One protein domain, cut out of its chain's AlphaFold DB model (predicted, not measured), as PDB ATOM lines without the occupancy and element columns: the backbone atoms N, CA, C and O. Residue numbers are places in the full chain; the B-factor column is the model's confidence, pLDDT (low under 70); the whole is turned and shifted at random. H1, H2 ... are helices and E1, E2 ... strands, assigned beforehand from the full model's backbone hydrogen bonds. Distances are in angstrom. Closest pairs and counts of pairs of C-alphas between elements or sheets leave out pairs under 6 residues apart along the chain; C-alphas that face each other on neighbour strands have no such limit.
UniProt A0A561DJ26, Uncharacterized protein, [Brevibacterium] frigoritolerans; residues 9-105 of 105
ATOM      1  N   VAL A   9      52.852 -21.156 -25.175       98.06
ATOM      2  CA  VAL A   9      51.739 -21.362 -24.239       98.06
ATOM      3  C   VAL A   9      52.233 -22.167 -23.042       98.06
ATOM      4  O   VAL A   9      52.733 -23.282 -23.195       98.06
ATOM      5  N   TYR A  10      52.096 -21.607 -21.844       98.00
ATOM      6  CA  TYR A  10      52.400 -22.291 -20.593       98.00
ATOM      7  C   TYR A  10      51.114 -22.738 -19.906       98.00
ATOM      8  O   TYR A  10      50.300 -21.897 -19.536       98.00
ATOM      9  N   LEU A  11      50.987 -24.040 -19.664       97.56
ATOM     10  CA  LEU A  11      49.963 -24.590 -18.778       97.56
ATOM     11  C   LEU A  11      50.513 -24.640 -17.352       97.56
ATOM     12  O   LEU A  11      51.642 -25.099 -17.130       97.56
ATOM     13  N   LYS A  12      49.742 -24.128 -16.402       97.06
ATOM     14  CA  LYS A  12      50.139 -23.943 -15.009       97.06
ATOM     15  C   LYS A  12      49.091 -24.538 -14.079       97.06
ATOM     16  O   LYS A  12      47.915 -24.602 -14.404       97.06
ATOM     17  N   THR A  13      49.548 -25.031 -12.934       96.56
ATOM     18  CA  THR A  13      48.696 -25.720 -11.956       96.56
ATOM     19  C   THR A  13      48.059 -24.769 -10.949       96.56
ATOM     20  O   THR A  13      47.369 -25.240 -10.048       96.56
ATOM     21  N   ASP A  14      48.337 -23.465 -11.028       97.00
ATOM     22  CA  ASP A  14      47.680 -22.501 -10.157       97.00
ATOM     23  C   ASP A  14      46.200 -22.378 -10.559       97.00
ATOM     24  O   ASP A  14      45.794 -22.760 -11.656       97.00
ATOM     25  N   TYR A  15      45.363 -21.928  -9.623       95.19
ATOM     26  CA  TYR A  15      43.917 -21.823  -9.847       95.19
ATOM     27  C   TYR A  15      43.581 -20.622 -10.738       95.19
ATOM     28  O   TYR A  15      42.813 -20.718 -11.683       95.19
ATOM     29  N   GLN A  16      44.196 -19.483 -10.432       93.19
ATOM     30  CA  GLN A  16      44.107 -18.237 -11.180       93.19
ATOM     31  C   GLN A  16      45.414 -17.477 -10.999       93.19
ATOM     32  O   GLN A  16      46.114 -17.634  -9.993       93.19
ATOM     33  N   LEU A  17      45.705 -16.587 -11.938       92.75
ATOM     34  CA  LEU A  17      46.842 -15.691 -11.864       92.75
ATOM     35  C   LEU A  17      46.362 -14.265 -11.611       92.75
ATOM     36  O   LEU A  17      45.280 -13.864 -12.033       92.75
ATOM     37  N   LYS A  18      47.185 -13.479 -10.922       91.69
ATOM     38  CA  LYS A  18      46.910 -12.060 -10.717       91.69
ATOM     39  C   LYS A  18      47.545 -11.250 -11.839       91.69
ATOM     40  O   LYS A  18      48.773 -11.263 -11.969       91.69
ATOM     41  N   THR A  19      46.740 -10.529 -12.614       86.88
ATOM     42  CA  THR A  19      47.246  -9.670 -13.687       86.88
ATOM     43  C   THR A  19      48.169  -8.596 -13.109       86.88
ATOM     44  O   THR A  19      48.006  -8.119 -11.974       86.88
ATOM     45  N   ARG A  20      49.200  -8.227 -13.871       80.50
ATOM     46  CA  ARG A  20      50.179  -7.236 -13.409       80.50
ATOM     47  C   ARG A  20      49.570  -5.838 -13.348       80.50
ATOM     48  O   ARG A  20      49.841  -5.111 -12.392       80.50
ATOM     49  N   ASP A  21      48.758  -5.505 -14.346       78.94
ATOM     50  CA  ASP A  21      48.351  -4.130 -14.614       78.94
ATOM     51  C   ASP A  21      47.016  -3.795 -13.918       78.94
ATOM     52  O   ASP A  21      46.954  -2.808 -13.185       78.94
ATOM     53  N   THR A  22      45.989  -4.653 -14.030       83.12
ATOM     54  CA  THR A  22      44.671  -4.438 -13.387       83.12
ATOM     55  C   THR A  22      44.559  -5.030 -11.980       83.12
ATOM     56  O   THR A  22      43.703  -4.608 -11.206       83.12
ATOM     57  N   ARG A  23      45.461  -5.952 -11.600       88.44
ATOM     58  CA  ARG A  23      45.435  -6.706 -10.329       88.44
ATOM     59  C   ARG A  23      44.231  -7.647 -10.189       88.44
ATOM     60  O   ARG A  23      43.973  -8.112  -9.075       88.44
ATOM     61  N   GLU A  24      43.543  -7.941 -11.280       90.69
ATOM     62  CA  GLU A  24      42.417  -8.872 -11.337       90.69
ATOM     63  C   GLU A  24      42.900 -10.321 -11.380       90.69
ATOM     64  O   GLU A  24      44.071 -10.595 -11.653       90.69
ATOM     65  N   LEU A  25      42.002 -11.246 -11.049       92.94
ATOM     66  CA  LEU A  25      42.253 -12.676 -11.172       92.94
ATOM     67  C   LEU A  25      41.777 -13.146 -12.545       92.94
ATOM     68  O   LEU A  25      40.647 -12.854 -12.924       92.94
ATOM     69  N   ALA A  26      42.630 -13.876 -13.255       92.75
ATOM     70  CA  ALA A  26      42.342 -14.403 -14.582       92.75
ATOM     71  C   ALA A  26      42.752 -15.878 -14.688       92.75
ATOM     72  O   ALA A  26      43.705 -16.315 -14.033       92.75
ATOM     73  N   SER A  27      42.032 -16.638 -15.513       94.88
ATOM     74  CA  SER A  27      42.371 -18.023 -15.871       94.88
ATOM     75  C   SER A  27      43.411 -18.094 -16.992       94.88
ATOM     76  O   SER A  27      44.116 -19.091 -17.114       94.88
ATOM     77  N   ALA A  28      43.555 -17.038 -17.792       96.88
ATOM     78  CA  ALA A  28      44.597 -16.926 -18.800       96.88
ATOM     79  C   ALA A  28      45.092 -15.482 -18.938       96.88
ATOM     80  O   ALA A  28      44.455 -14.550 -18.456       96.88
ATOM     81  N   THR A  29      46.290 -15.320 -19.505       96.94
ATOM     82  CA  THR A  29      46.819 -14.013 -19.913       96.94
ATOM     83  C   THR A  29      47.754 -14.128 -21.102       96.94
ATOM     84  O   THR A  29      48.578 -15.048 -21.174       96.94
ATOM     85  N   PHE A  30      47.725 -13.108 -21.947       97.19
ATOM     86  CA  PHE A  30      48.712 -12.845 -22.976       97.19
ATOM     87  C   PHE A  30      49.696 -11.750 -22.545       97.19
ATOM     88  O   PHE A  30      49.330 -10.651 -22.127       97.19
ATOM     89  N   PHE A  31      50.993 -12.037 -22.664       96.31
ATOM     90  CA  PHE A  31      52.040 -11.034 -22.536       96.31
ATOM     91  C   PHE A  31      52.370 -10.442 -23.906       96.31
ATOM     92  O   PHE A  31      53.010 -11.092 -24.733       96.31
ATOM     93  N   ALA A  32      51.975  -9.181 -24.085       95.62
ATOM     94  CA  ALA A  32      52.184  -8.369 -25.277       95.62
ATOM     95  C   ALA A  32      53.371  -7.395 -25.084       95.62
ATOM     96  O   ALA A  32      53.179  -6.284 -24.579       95.62
ATOM     97  N   PRO A  33      54.621  -7.763 -25.426       95.94
ATOM     98  CA  PRO A  33      55.745  -6.844 -25.288       95.94
ATOM     99  C   PRO A  33      55.662  -5.704 -26.308       95.94
ATOM    100  O   PRO A  33      55.267  -5.904 -27.453       95.94
ATOM    101  N   TYR A  34      56.076  -4.499 -25.911       94.56
ATOM    102  CA  TYR A  34      56.134  -3.353 -26.828       94.56
ATOM    103  C   TYR A  34      57.141  -3.578 -27.971       94.56
ATOM    104  O   TYR A  34      56.873  -3.253 -29.122       94.56
ATOM    105  N   ASP A  35      58.295  -4.169 -27.653       96.06
ATOM    106  CA  ASP A  35      59.313  -4.547 -28.631       96.06
ATOM    107  C   ASP A  35      59.007  -5.941 -29.204       96.06
ATOM    108  O   ASP A  35      59.044  -6.935 -28.477       96.06
ATOM    109  N   LYS A  36      58.741  -6.022 -30.515       95.44
ATOM    110  CA  LYS A  36      58.433  -7.274 -31.233       95.44
ATOM    111  C   LYS A  36      59.604  -8.261 -31.309       95.44
ATOM    112  O   LYS A  36      59.406  -9.401 -31.719       95.44
ATOM    113  N   THR A  37      60.818  -7.846 -30.946       95.38
ATOM    114  CA  THR A  37      61.972  -8.751 -30.830       95.38
ATOM    115  C   THR A  37      61.964  -9.544 -29.522       95.38
ATOM    116  O   THR A  37      62.647 -10.563 -29.414       95.38
ATOM    117  N   VAL A  38      61.172  -9.107 -28.536       96.56
ATOM    118  CA  VAL A  38      60.924  -9.851 -27.303       96.56
ATOM    119  C   VAL A  38      59.833 -10.880 -27.566       96.56
ATOM    120  O   VAL A  38      58.763 -10.562 -28.078       96.56
ATOM    121  N   GLU A  39      60.106 -12.127 -27.193       95.50
ATOM    122  CA  GLU A  39      59.166 -13.221 -27.405       95.50
ATOM    123  C   GLU A  39      57.897 -13.054 -26.542       95.50
ATOM    124  O   GLU A  39      58.004 -12.955 -25.312       95.50
ATOM    125  N   PRO A  40      56.699 -13.043 -27.154       97.81
ATOM    126  CA  PRO A  40      55.442 -13.031 -26.426       97.81
ATOM    127  C   PRO A  40      55.116 -14.425 -25.873       97.81
ATOM    128  O   PRO A  40      55.618 -15.453 -26.340       97.81
ATOM    129  N   TYR A  41      54.225 -14.488 -24.888       98.25
ATOM    130  CA  TYR A  41      53.763 -15.767 -24.350       98.25
ATOM    131  C   TYR A  41      52.344 -15.684 -23.799       98.25
ATOM    132  O   TYR A  41      51.884 -14.620 -23.392       98.25
ATOM    133  N   ILE A  42      51.690 -16.838 -23.729       98.31
ATOM    134  CA  ILE A  42      50.389 -17.041 -23.097       98.31
ATOM    135  C   ILE A  42      50.591 -17.894 -21.844       98.31
ATOM    136  O   ILE A  42      51.399 -18.830 -21.835       98.31
ATOM    137  N   ARG A  43      49.868 -17.584 -20.773       97.88
ATOM    138  CA  ARG A  43      49.752 -18.439 -19.585       97.88
ATOM    139  C   ARG A  43      48.305 -18.843 -19.405       97.88
ATOM    140  O   ARG A  43      47.436 -17.993 -19.548       97.88
ATOM    141  N   ILE A  44      48.086 -20.109 -19.081       98.25
ATOM    142  CA  ILE A  44      46.774 -20.669 -18.779       98.25
ATOM    143  C   ILE A  44      46.888 -21.412 -17.458       98.25
ATOM    144  O   ILE A  44      47.703 -22.329 -17.317       98.25
ATOM    145  N   GLU A  45      46.073 -20.994 -16.509       97.75
ATOM    146  CA  GLU A  45      45.916 -21.606 -15.203       97.75
ATOM    147  C   GLU A  45      44.854 -22.694 -15.317       97.75
ATOM    148  O   GLU A  45      43.762 -22.462 -15.828       97.75
ATOM    149  N   THR A  46      45.208 -23.912 -14.919       97.75
ATOM    150  CA  THR A  46      44.354 -25.101 -15.054       97.75
ATOM    151  C   THR A  46      44.063 -25.747 -13.702       97.75
ATOM    152  O   THR A  46      43.682 -26.917 -13.644       97.75
ATOM    153  N   GLY A  47      44.327 -25.044 -12.596       97.31
ATOM    154  CA  GLY A  47      44.139 -25.560 -11.240       97.31
ATOM    155  C   GLY A  47      42.675 -25.814 -10.872       97.31
ATOM    156  O   GLY A  47      42.413 -26.578  -9.946       97.31
ATOM    157  N   ASP A  48      41.734 -25.229 -11.611       96.31
ATOM    158  CA  ASP A  48      40.288 -25.427 -11.487       96.31
ATOM    159  C   ASP A  48      39.753 -26.594 -12.341       96.31
ATOM    160  O   ASP A  48      38.567 -26.917 -12.274       96.31
ATOM    161  N   TYR A  49      40.603 -27.280 -13.118       97.56
ATOM    162  CA  TYR A  49      40.162 -28.305 -14.072       97.56
ATOM    163  C   TYR A  49      39.316 -29.414 -13.429       97.56
ATOM    164  O   TYR A  49      38.261 -29.762 -13.955       97.56
ATOM    165  N   GLU A  50      39.739 -29.966 -12.290       98.06
ATOM    166  CA  GLU A  50      38.986 -31.040 -11.619       98.06
ATOM    167  C   GLU A  50      37.627 -30.550 -11.081       98.06
ATOM    168  O   GLU A  50      36.649 -31.302 -11.086       98.06
ATOM    169  N   GLU A  51      37.530 -29.279 -10.675       97.88
ATOM    170  CA  GLU A  51      36.270 -28.642 -10.274       97.88
ATOM    171  C   GLU A  51      35.342 -28.488 -11.486       97.88
ATOM    172  O   GLU A  51      34.205 -28.963 -11.456       97.88
ATOM    173  N   LEU A  52      35.855 -27.960 -12.602       97.50
ATOM    174  CA  LEU A  52      35.108 -27.842 -13.856       97.50
ATOM    175  C   LEU A  52      34.600 -29.200 -14.360       97.50
ATOM    176  O   LEU A  52      33.454 -29.306 -14.804       97.50
ATOM    177  N   VAL A  53      35.417 -30.255 -14.267       98.44
ATOM    178  CA  VAL A  53      35.007 -31.623 -14.626       98.44
ATOM    179  C   VAL A  53      33.861 -32.095 -13.735       98.44
ATOM    180  O   VAL A  53      32.911 -32.693 -14.241       98.44
ATOM    181  N   SER A  54      33.930 -31.832 -12.428       98.44
ATOM    182  CA  SER A  54      32.878 -32.210 -11.482       98.44
ATOM    183  C   SER A  54      31.567 -31.458 -11.730       98.44
ATOM    184  O   SER A  54      30.495 -32.030 -11.535       98.44
ATOM    185  N   GLU A  55      31.632 -30.191 -12.128       97.94
ATOM    186  CA  GLU A  55      30.454 -29.341 -12.315       97.94
ATOM    187  C   GLU A  55      29.787 -29.511 -13.682       97.94
ATOM    188  O   GLU A  55      28.561 -29.484 -13.785       97.94
ATOM    189  N   ARG A  56      30.594 -29.646 -14.741       97.25
ATOM    190  CA  ARG A  56      30.150 -29.503 -16.140       97.25
ATOM    191  C   ARG A  56      30.499 -30.714 -17.002       97.25
ATOM    192  O   ARG A  56      30.016 -30.855 -18.119       97.25
ATOM    193  N   GLY A  57      31.304 -31.631 -16.477       98.38
ATOM    194  CA  GLY A  57      31.817 -32.770 -17.221       98.38
ATOM    195  C   GLY A  57      33.083 -32.442 -18.011       98.38
ATOM    196  O   GLY A  57      33.476 -31.295 -18.214       98.38
ATOM    197  N   LYS A  58      33.756 -33.504 -18.463       97.94
ATOM    198  CA  LYS A  58      35.100 -33.418 -19.052       97.94
ATOM    199  C   LYS A  58      35.177 -32.560 -20.316       97.94
ATOM    200  O   LYS A  58      36.150 -31.835 -20.491       97.94
ATOM    201  N   ASN A  59      34.195 -32.675 -21.207       96.19
ATOM    202  CA  ASN A  59      34.234 -31.963 -22.484       96.19
ATOM    203  C   ASN A  59      34.089 -30.456 -22.277       96.19
ATOM    204  O   ASN A  59      34.882 -29.700 -22.828       96.19
ATOM    205  N   ASP A  60      33.157 -30.040 -21.424       96.56
ATOM    206  CA  ASP A  60      32.922 -28.629 -21.121       96.56
ATOM    207  C   ASP A  60      34.101 -28.019 -20.349       96.56
ATOM    208  O   ASP A  60      34.488 -26.883 -20.612       96.56
ATOM    209  N   ALA A  61      34.738 -28.788 -19.456       97.50
ATOM    210  CA  ALA A  61      35.962 -28.366 -18.773       97.50
ATOM    211  C   ALA A  61      37.123 -28.124 -19.753       97.50
ATOM    212  O   ALA A  61      37.802 -27.100 -19.687       97.50
ATOM    213  N   LEU A  62      37.333 -29.041 -20.705       96.31
ATOM    214  CA  LEU A  62      38.331 -28.856 -21.760       96.31
ATOM    215  C   LEU A  62      37.969 -27.681 -22.675       96.31
ATOM    216  O   LEU A  62      38.856 -26.919 -23.049       96.31
ATOM    217  N   TRP A  63      36.689 -27.513 -23.011       96.06
ATOM    218  CA  TRP A  63      36.216 -26.399 -23.830       96.06
ATOM    219  C   TRP A  63      36.477 -25.049 -23.163       96.06
ATOM    220  O   TRP A  63      36.934 -24.130 -23.831       96.06
ATOM    221  N   ALA A  64      36.270 -24.937 -21.848       96.19
ATOM    222  CA  ALA A  64      36.574 -23.721 -21.096       96.19
ATOM    223  C   ALA A  64      38.063 -23.341 -21.192       96.19
ATOM    224  O   ALA A  64      38.386 -22.207 -21.538       96.19
ATOM    225  N   ILE A  65      38.968 -24.305 -20.988       96.88
ATOM    226  CA  ILE A  65      40.421 -24.092 -21.110       96.88
ATOM    227  C   ILE A  65      40.807 -23.709 -22.546       96.88
ATOM    228  O   ILE A  65      41.600 -22.790 -22.759       96.88
ATOM    229  N   LEU A  66      40.250 -24.399 -23.545       96.62
ATOM    230  CA  LEU A  66      40.493 -24.096 -24.957       96.62
ATOM    231  C   LEU A  66      39.955 -22.715 -25.347       96.62
ATOM    232  O   LEU A  66      40.593 -22.035 -26.146       96.62
ATOM    233  N   SER A  67      38.827 -22.292 -24.773       97.12
ATOM    234  CA  SER A  67      38.235 -20.970 -24.993       97.12
ATOM    235  C   SER A  67      39.131 -19.872 -24.441       97.12
ATOM    236  O   SER A  67      39.499 -18.964 -25.183       97.12
ATOM    237  N   SER A  68      39.623 -20.024 -23.206       97.19
ATOM    238  CA  SER A  68      40.629 -19.110 -22.658       97.19
ATOM    239  C   SER A  68      41.891 -19.067 -23.525       97.19
ATOM    240  O   SER A  68      42.383 -17.989 -23.827       97.19
ATOM    241  N   MET A  69      42.393 -20.207 -24.014       97.62
ATOM    242  CA  MET A  69      43.539 -20.211 -24.934       97.62
ATOM    243  C   MET A  69      43.255 -19.460 -26.241       97.62
ATOM    244  O   MET A  69      44.106 -18.708 -26.714       97.62
ATOM    245  N   ALA A  70      42.089 -19.689 -26.849       97.69
ATOM    246  CA  ALA A  70      41.703 -19.073 -28.112       97.69
ATOM    247  C   ALA A  70      41.523 -17.556 -27.967       97.69
ATOM    248  O   ALA A  70      41.991 -16.818 -28.830       97.69
ATOM    249  N   HIS A  71      40.941 -17.098 -26.859       98.12
ATOM    250  CA  HIS A  71      40.816 -15.682 -26.512       98.12
ATOM    251  C   HIS A  71      42.187 -14.984 -26.514       98.12
ATOM    252  O   HIS A  71      42.399 -14.011 -27.237       98.12
ATOM    253  N   GLU A  72      43.173 -15.554 -25.816       98.12
ATOM    254  CA  GLU A  72      44.533 -14.998 -25.775       98.12
ATOM    255  C   GLU A  72      45.255 -15.054 -27.134       98.12
ATOM    256  O   GLU A  72      46.116 -14.225 -27.435       98.12
ATOM    257  N   ILE A  73      44.911 -16.021 -27.991       97.88
ATOM    258  CA  ILE A  73      45.418 -16.077 -29.367       97.88
ATOM    259  C   ILE A  73      44.868 -14.913 -30.206       97.88
ATOM    260  O   ILE A  73      45.602 -14.388 -31.048       97.88
ATOM    261  N   ILE A  74      43.625 -14.470 -29.983       98.12
ATOM    262  CA  ILE A  74      43.094 -13.277 -30.658       98.12
ATOM    263  C   ILE A  74      43.836 -12.022 -30.194       98.12
ATOM    264  O   ILE A  74      44.259 -11.236 -31.042       98.12
ATOM    265  N   HIS A  75      44.123 -11.879 -28.898       97.94
ATOM    266  CA  HIS A  75      44.986 -10.796 -28.410       97.94
ATOM    267  C   HIS A  75      46.389 -10.828 -29.022       97.94
ATOM    268  O   HIS A  75      46.951  -9.784 -29.355       97.94
ATOM    269  N   TYR A  76      46.956 -12.015 -29.250       98.12
ATOM    270  CA  TYR A  76      48.206 -12.143 -29.997       98.12
ATOM    271  C   TYR A  76      48.088 -11.601 -31.433       98.12
ATOM    272  O   TYR A  76      49.001 -10.911 -31.890       98.12
ATOM    273  N   GLN A  77      46.980 -11.853 -32.135       97.44
ATOM    274  CA  GLN A  77      46.748 -11.295 -33.476       97.44
ATOM    275  C   GLN A  77      46.565  -9.771 -33.432       97.44
ATOM    276  O   GLN A  77      47.212  -9.062 -34.200       97.44
ATOM    277  N   GLN A  78      45.770  -9.252 -32.491       97.69
ATOM    278  CA  GLN A  78      45.621  -7.808 -32.274       97.69
ATOM    279  C   GLN A  78      46.977  -7.149 -32.011       97.69
ATOM    280  O   GLN A  78      47.306  -6.128 -32.611       97.69
ATOM    281  N   TRP A  79      47.811  -7.783 -31.183       97.81
ATOM    282  CA  TRP A  79      49.165  -7.326 -30.923       97.81
ATOM    283  C   TRP A  79      49.997  -7.309 -32.195       97.81
ATOM    284  O   TRP A  79      50.607  -6.284 -32.471       97.81
ATOM    285  N   LEU A  80      50.046  -8.390 -32.978       97.12
ATOM    286  CA  LEU A  80      50.797  -8.422 -34.242       97.12
ATOM    287  C   LEU A  80      50.418  -7.283 -35.195       97.12
ATOM    288  O   LEU A  80      51.286  -6.779 -35.902       97.12
ATOM    289  N   GLU A  81      49.144  -6.901 -35.206       96.25
ATOM    290  CA  GLU A  81      48.586  -5.855 -36.065       96.25
ATOM    291  C   GLU A  81      48.688  -4.443 -35.461       96.25
ATOM    292  O   GLU A  81      48.152  -3.493 -36.032       96.25
ATOM    293  N   ASP A  82      49.364  -4.301 -34.315       96.69
ATOM    294  CA  ASP A  82      49.491  -3.058 -33.544       96.69
ATOM    295  C   ASP A  82      48.130  -2.407 -33.216       96.69
ATOM    296  O   ASP A  82      48.002  -1.183 -33.122       96.69
ATOM    297  N   LYS A  83      47.102  -3.242 -33.026       96.81
ATOM    298  CA  LYS A  83      45.770  -2.839 -32.567       96.81
ATOM    299  C   LYS A  83      45.725  -2.718 -31.045       96.81
ATOM    300  O   LYS A  83      46.487  -3.360 -30.319       96.81
ATOM    301  N   GLU A  84      44.784  -1.910 -30.564       95.62
ATOM    302  CA  GLU A  84      44.385  -1.954 -29.158       95.62
ATOM    303  C   GLU A  84      43.755  -3.317 -28.835       95.62
ATOM    304  O   GLU A  84      43.137  -3.941 -29.699       95.62
ATOM    305  N   MET A  85      43.928  -3.781 -27.594       94.75
ATOM    306  CA  MET A  85      43.293  -5.016 -27.134       94.75
ATOM    307  C   MET A  85      41.794  -4.772 -26.981       94.75
ATOM    308  O   MET A  85      41.378  -3.972 -26.141       94.75
ATOM    309  N   ASP A  86      40.997  -5.447 -27.803       97.31
ATOM    310  CA  ASP A  86      39.539  -5.406 -27.747       97.31
ATOM    311  C   ASP A  86      39.029  -6.759 -27.241       97.31
ATOM    312  O   ASP A  86      39.062  -7.757 -27.965       97.31
ATOM    313  N   GLU A  87      38.563  -6.771 -25.990       95.38
ATOM    314  CA  GLU A  87      38.000  -7.943 -25.306       95.38
ATOM    315  C   GLU A  87      36.814  -8.542 -26.065       95.38
ATOM    316  O   GLU A  87      36.657  -9.757 -26.133       95.38
ATOM    317  N   LYS A  88      35.984  -7.706 -26.696       97.81
ATOM    318  CA  LYS A  88      34.809  -8.183 -27.426       97.81
ATOM    319  C   LYS A  88      35.217  -8.864 -28.726       97.81
ATOM    320  O   LYS A  88      34.602  -9.853 -29.123       97.81
ATOM    321  N   GLU A  89      36.214  -8.335 -29.429       97.88
ATOM    322  CA  GLU A  89      36.790  -9.025 -30.590       97.88
ATOM    323  C   GLU A  89      37.450 -10.343 -30.162       97.88
ATOM    324  O   GLU A  89      37.254 -11.355 -30.834       97.88
ATOM    325  N   ALA A  90      38.150 -10.363 -29.024       97.56
ATOM    326  CA  ALA A  90      38.772 -11.570 -28.485       97.56
ATOM    327  C   ALA A  90      37.750 -12.649 -28.096       97.56
ATOM    328  O   ALA A  90      37.905 -13.805 -28.494       97.56
ATOM    329  N   GLU A  91      36.662 -12.274 -27.421       97.44
ATOM    330  CA  GLU A  91      35.538 -13.161 -27.107       97.44
ATOM    331  C   GLU A  91      34.930 -13.762 -28.381       97.44
ATOM    332  O   GLU A  91      34.965 -14.981 -28.558       97.44
ATOM    333  N   ASN A  92      34.455 -12.929 -29.315       97.75
ATOM    334  CA  ASN A  92      33.802 -13.423 -30.534       97.75
ATOM    335  C   ASN A  92      34.761 -14.257 -31.403       97.75
ATOM    336  O   ASN A  92      34.396 -15.322 -31.895       97.75
ATOM    337  N   GLY A  93      36.007 -13.802 -31.567       97.00
ATOM    338  CA  GLY A  93      37.014 -14.506 -32.357       97.00
ATOM    339  C   GLY A  93      37.416 -15.851 -31.749       97.00
ATOM    340  O   GLY A  93      37.711 -16.796 -32.489       97.00
ATOM    341  N   SER A  94      37.397 -15.972 -30.417       96.50
ATOM    342  CA  SER A  94      37.638 -17.240 -29.723       96.50
ATOM    343  C   SER A  94      36.531 -18.257 -30.003       96.50
ATOM    344  O   SER A  94      36.831 -19.397 -30.371       96.50
ATOM    345  N   GLU A  95      35.266 -17.830 -29.925       96.12
ATOM    346  CA  GLU A  95      34.101 -18.665 -30.219       96.12
ATOM    347  C   GLU A  95      34.124 -19.133 -31.675       96.12
ATOM    348  O   GLU A  95      34.063 -20.334 -31.937       96.12
ATOM    349  N   GLU A  96      34.317 -18.212 -32.625       95.69
ATOM    350  CA  GLU A  96      34.402 -18.532 -34.055       95.69
ATOM    351  C   GLU A  96      35.538 -19.521 -34.368       95.69
ATOM    352  O   GLU A  96      35.365 -20.456 -35.161       95.69
ATOM    353  N   SER A  97      36.700 -19.344 -33.730       93.75
ATOM    354  CA  SER A  97      37.866 -20.214 -33.917       93.75
ATOM    355  C   SER A  97      37.604 -21.632 -33.415       93.75
ATOM    356  O   SER A  97      37.924 -22.606 -34.107       93.75
ATOM    357  N   LEU A  98      37.007 -21.765 -32.229       94.56
ATOM    358  CA  LEU A  98      36.676 -23.066 -31.656       94.56
ATOM    359  C   LEU A  98      35.546 -23.762 -32.414       94.56
ATOM    360  O   LEU A  98      35.648 -24.961 -32.676       94.56
ATOM    361  N   ASP A  99      34.522 -23.026 -32.840       93.62
ATOM    362  CA  ASP A  99      33.449 -23.544 -33.690       93.62
ATOM    363  C   ASP A  99      33.994 -24.096 -35.010       93.62
ATOM    364  O   ASP A  99      33.615 -25.186 -35.449       93.62
ATOM    365  N   SER A 100      34.911 -23.366 -35.650       92.25
ATOM    366  CA  SER A 100      35.573 -23.833 -36.869       92.25
ATOM    367  C   SER A 100      36.408 -25.089 -36.621       92.25
ATOM    368  O   SER A 100      36.415 -25.981 -37.469       92.25
ATOM    369  N   TYR A 101      37.109 -25.173 -35.488       89.44
ATOM    370  CA  TYR A 101      37.882 -26.359 -35.119       89.44
ATOM    371  C   TYR A 101      36.970 -27.562 -34.869       89.44
ATOM    372  O   TYR A 101      37.221 -28.642 -35.401       89.44
ATOM    373  N   TYR A 102      35.877 -27.372 -34.133       89.62
ATOM    374  CA  TYR A 102      34.908 -28.427 -33.857       89.62
ATOM    375  C   TYR A 102      34.266 -28.969 -35.137       89.62
ATOM    376  O   TYR A 102      34.123 -30.176 -35.285       89.62
ATOM    377  N   ARG A 103      33.939 -28.099 -36.102       90.06
ATOM    378  CA  ARG A 103      33.413 -28.510 -37.420       90.06
ATOM    379  C   ARG A 103      34.418 -29.290 -38.273       90.06
ATOM    380  O   ARG A 103      34.011 -29.883 -39.269       90.06
ATOM    381  N   PHE A 104      35.708 -29.229 -37.947       84.06
ATOM    382  CA  PHE A 104      36.767 -29.940 -38.661       84.06
ATOM    383  C   PHE A 104      37.026 -31.353 -38.103       84.06
ATOM    384  O   PHE A 104      37.660 -32.159 -38.787       84.06
ATOM    385  N   LEU A 105      36.549 -31.653 -36.891       79.00
ATOM    386  CA  LEU A 105      36.619 -32.980 -36.268       79.00
ATOM    387  C   LEU A 105      35.501 -33.904 -36.769       79.00
ATOM    388  O   LEU A 105      35.791 -35.116 -36.906       79.00
TER     389      LEU A 105
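What this domain is: This is residues 9 to 105 of the 105 residues of an uncharacterized protein of [Brevibacterium] frigoritolerans (UniProt A0A561DJ26). What shape do these atoms make? One long helix, H2, runs through the middle, with a small sheet of three strands, E1 E3 E2, over one side of it and H3 crossing its other side. The short H1 makes a corner with the first residues of H2, and residues 99 to 105, of which 99 to 102 belong to H3, stick out. What is it built of? The printed part has 97 residues, with three named strands and then three named helices in the order E1 E2 E3 H1 H2 H3; the sheet is mixed and the class is mixed, helices and strands. How large is it? It is compact, with a radius of gyration of the C-alphas of 14.0 A and spans of 41 by 32 by 21 A.

How they stand to each other: How do the strands pair? E1, residues 9 to 12, is the parallel neighbour of E3, residues 41 to 45, at 27 degrees, with N 10 and O 42 2.9 A apart, within hydrogen-bond range. E2, residues 28 to 31, forms a hairpin with E3, antiparallel at 162 degrees, with N 31 and O 41 2.8 A apart, within hydrogen-bond range. What is on the sheet? H2, residues 58 to 80, is on one face at a height over the sheet of 9.1 A, which gives two layers, a helix on one face of a sheet. It lies over E3 and E2 and runs along the strands, at 18 degrees to E2 on the local plane; the closest C-alphas of E2 and H2 are those of Phe 30 and Glu 72, 5.5 A apart. Which other helices touch H2? H1, residues 49 to 56, touches residues 58 to 62 of H2 alone, opposite ways at a steep tilt of 64 degrees, the closest C-alphas being those of Leu 52 and Ala 61, 5.0 A apart. H3, residues 87 to 102, touches residues 66 to 75 of H2 alone, opposite ways at a steep tilt of 55 degrees, the closest C-alphas being those of Ala 70 and Ser 94, 4.7 A apart. How do the helix backbones run? In H1, H2 and H3 every O i to N i+4 pair is within hydrogen-bond range.

Where its parts are: Where do the strands lie? E1 begins at C-alpha 9, (51.739, -21.362, -24.239), and is 9.7 A long from first to last C-alpha; E2 is 10.2 A and E3 13.4 A long. Where do the helices lie? H1 is 10.3 A long, H2 runs 33.2 A from C-alpha 58 at (35.100, -33.418, -19.052), and H3 runs 22.4 A to C-alpha 102 at (34.908, -28.427, -33.857).

The domain as a whole: How far does it reach? The two C-alphas farthest apart are those of Thr 37 and Ser 54, 42.1 A. Is it whole and well modelled? The printed part has no cut, its mean pLDDT is 95.4, and no printed residue is under 70. Which link is long? The one from E1 to E2, residues 13 to 27, is long, and within it residues 17 to 18 pair antiparallel with residues 25 to 26.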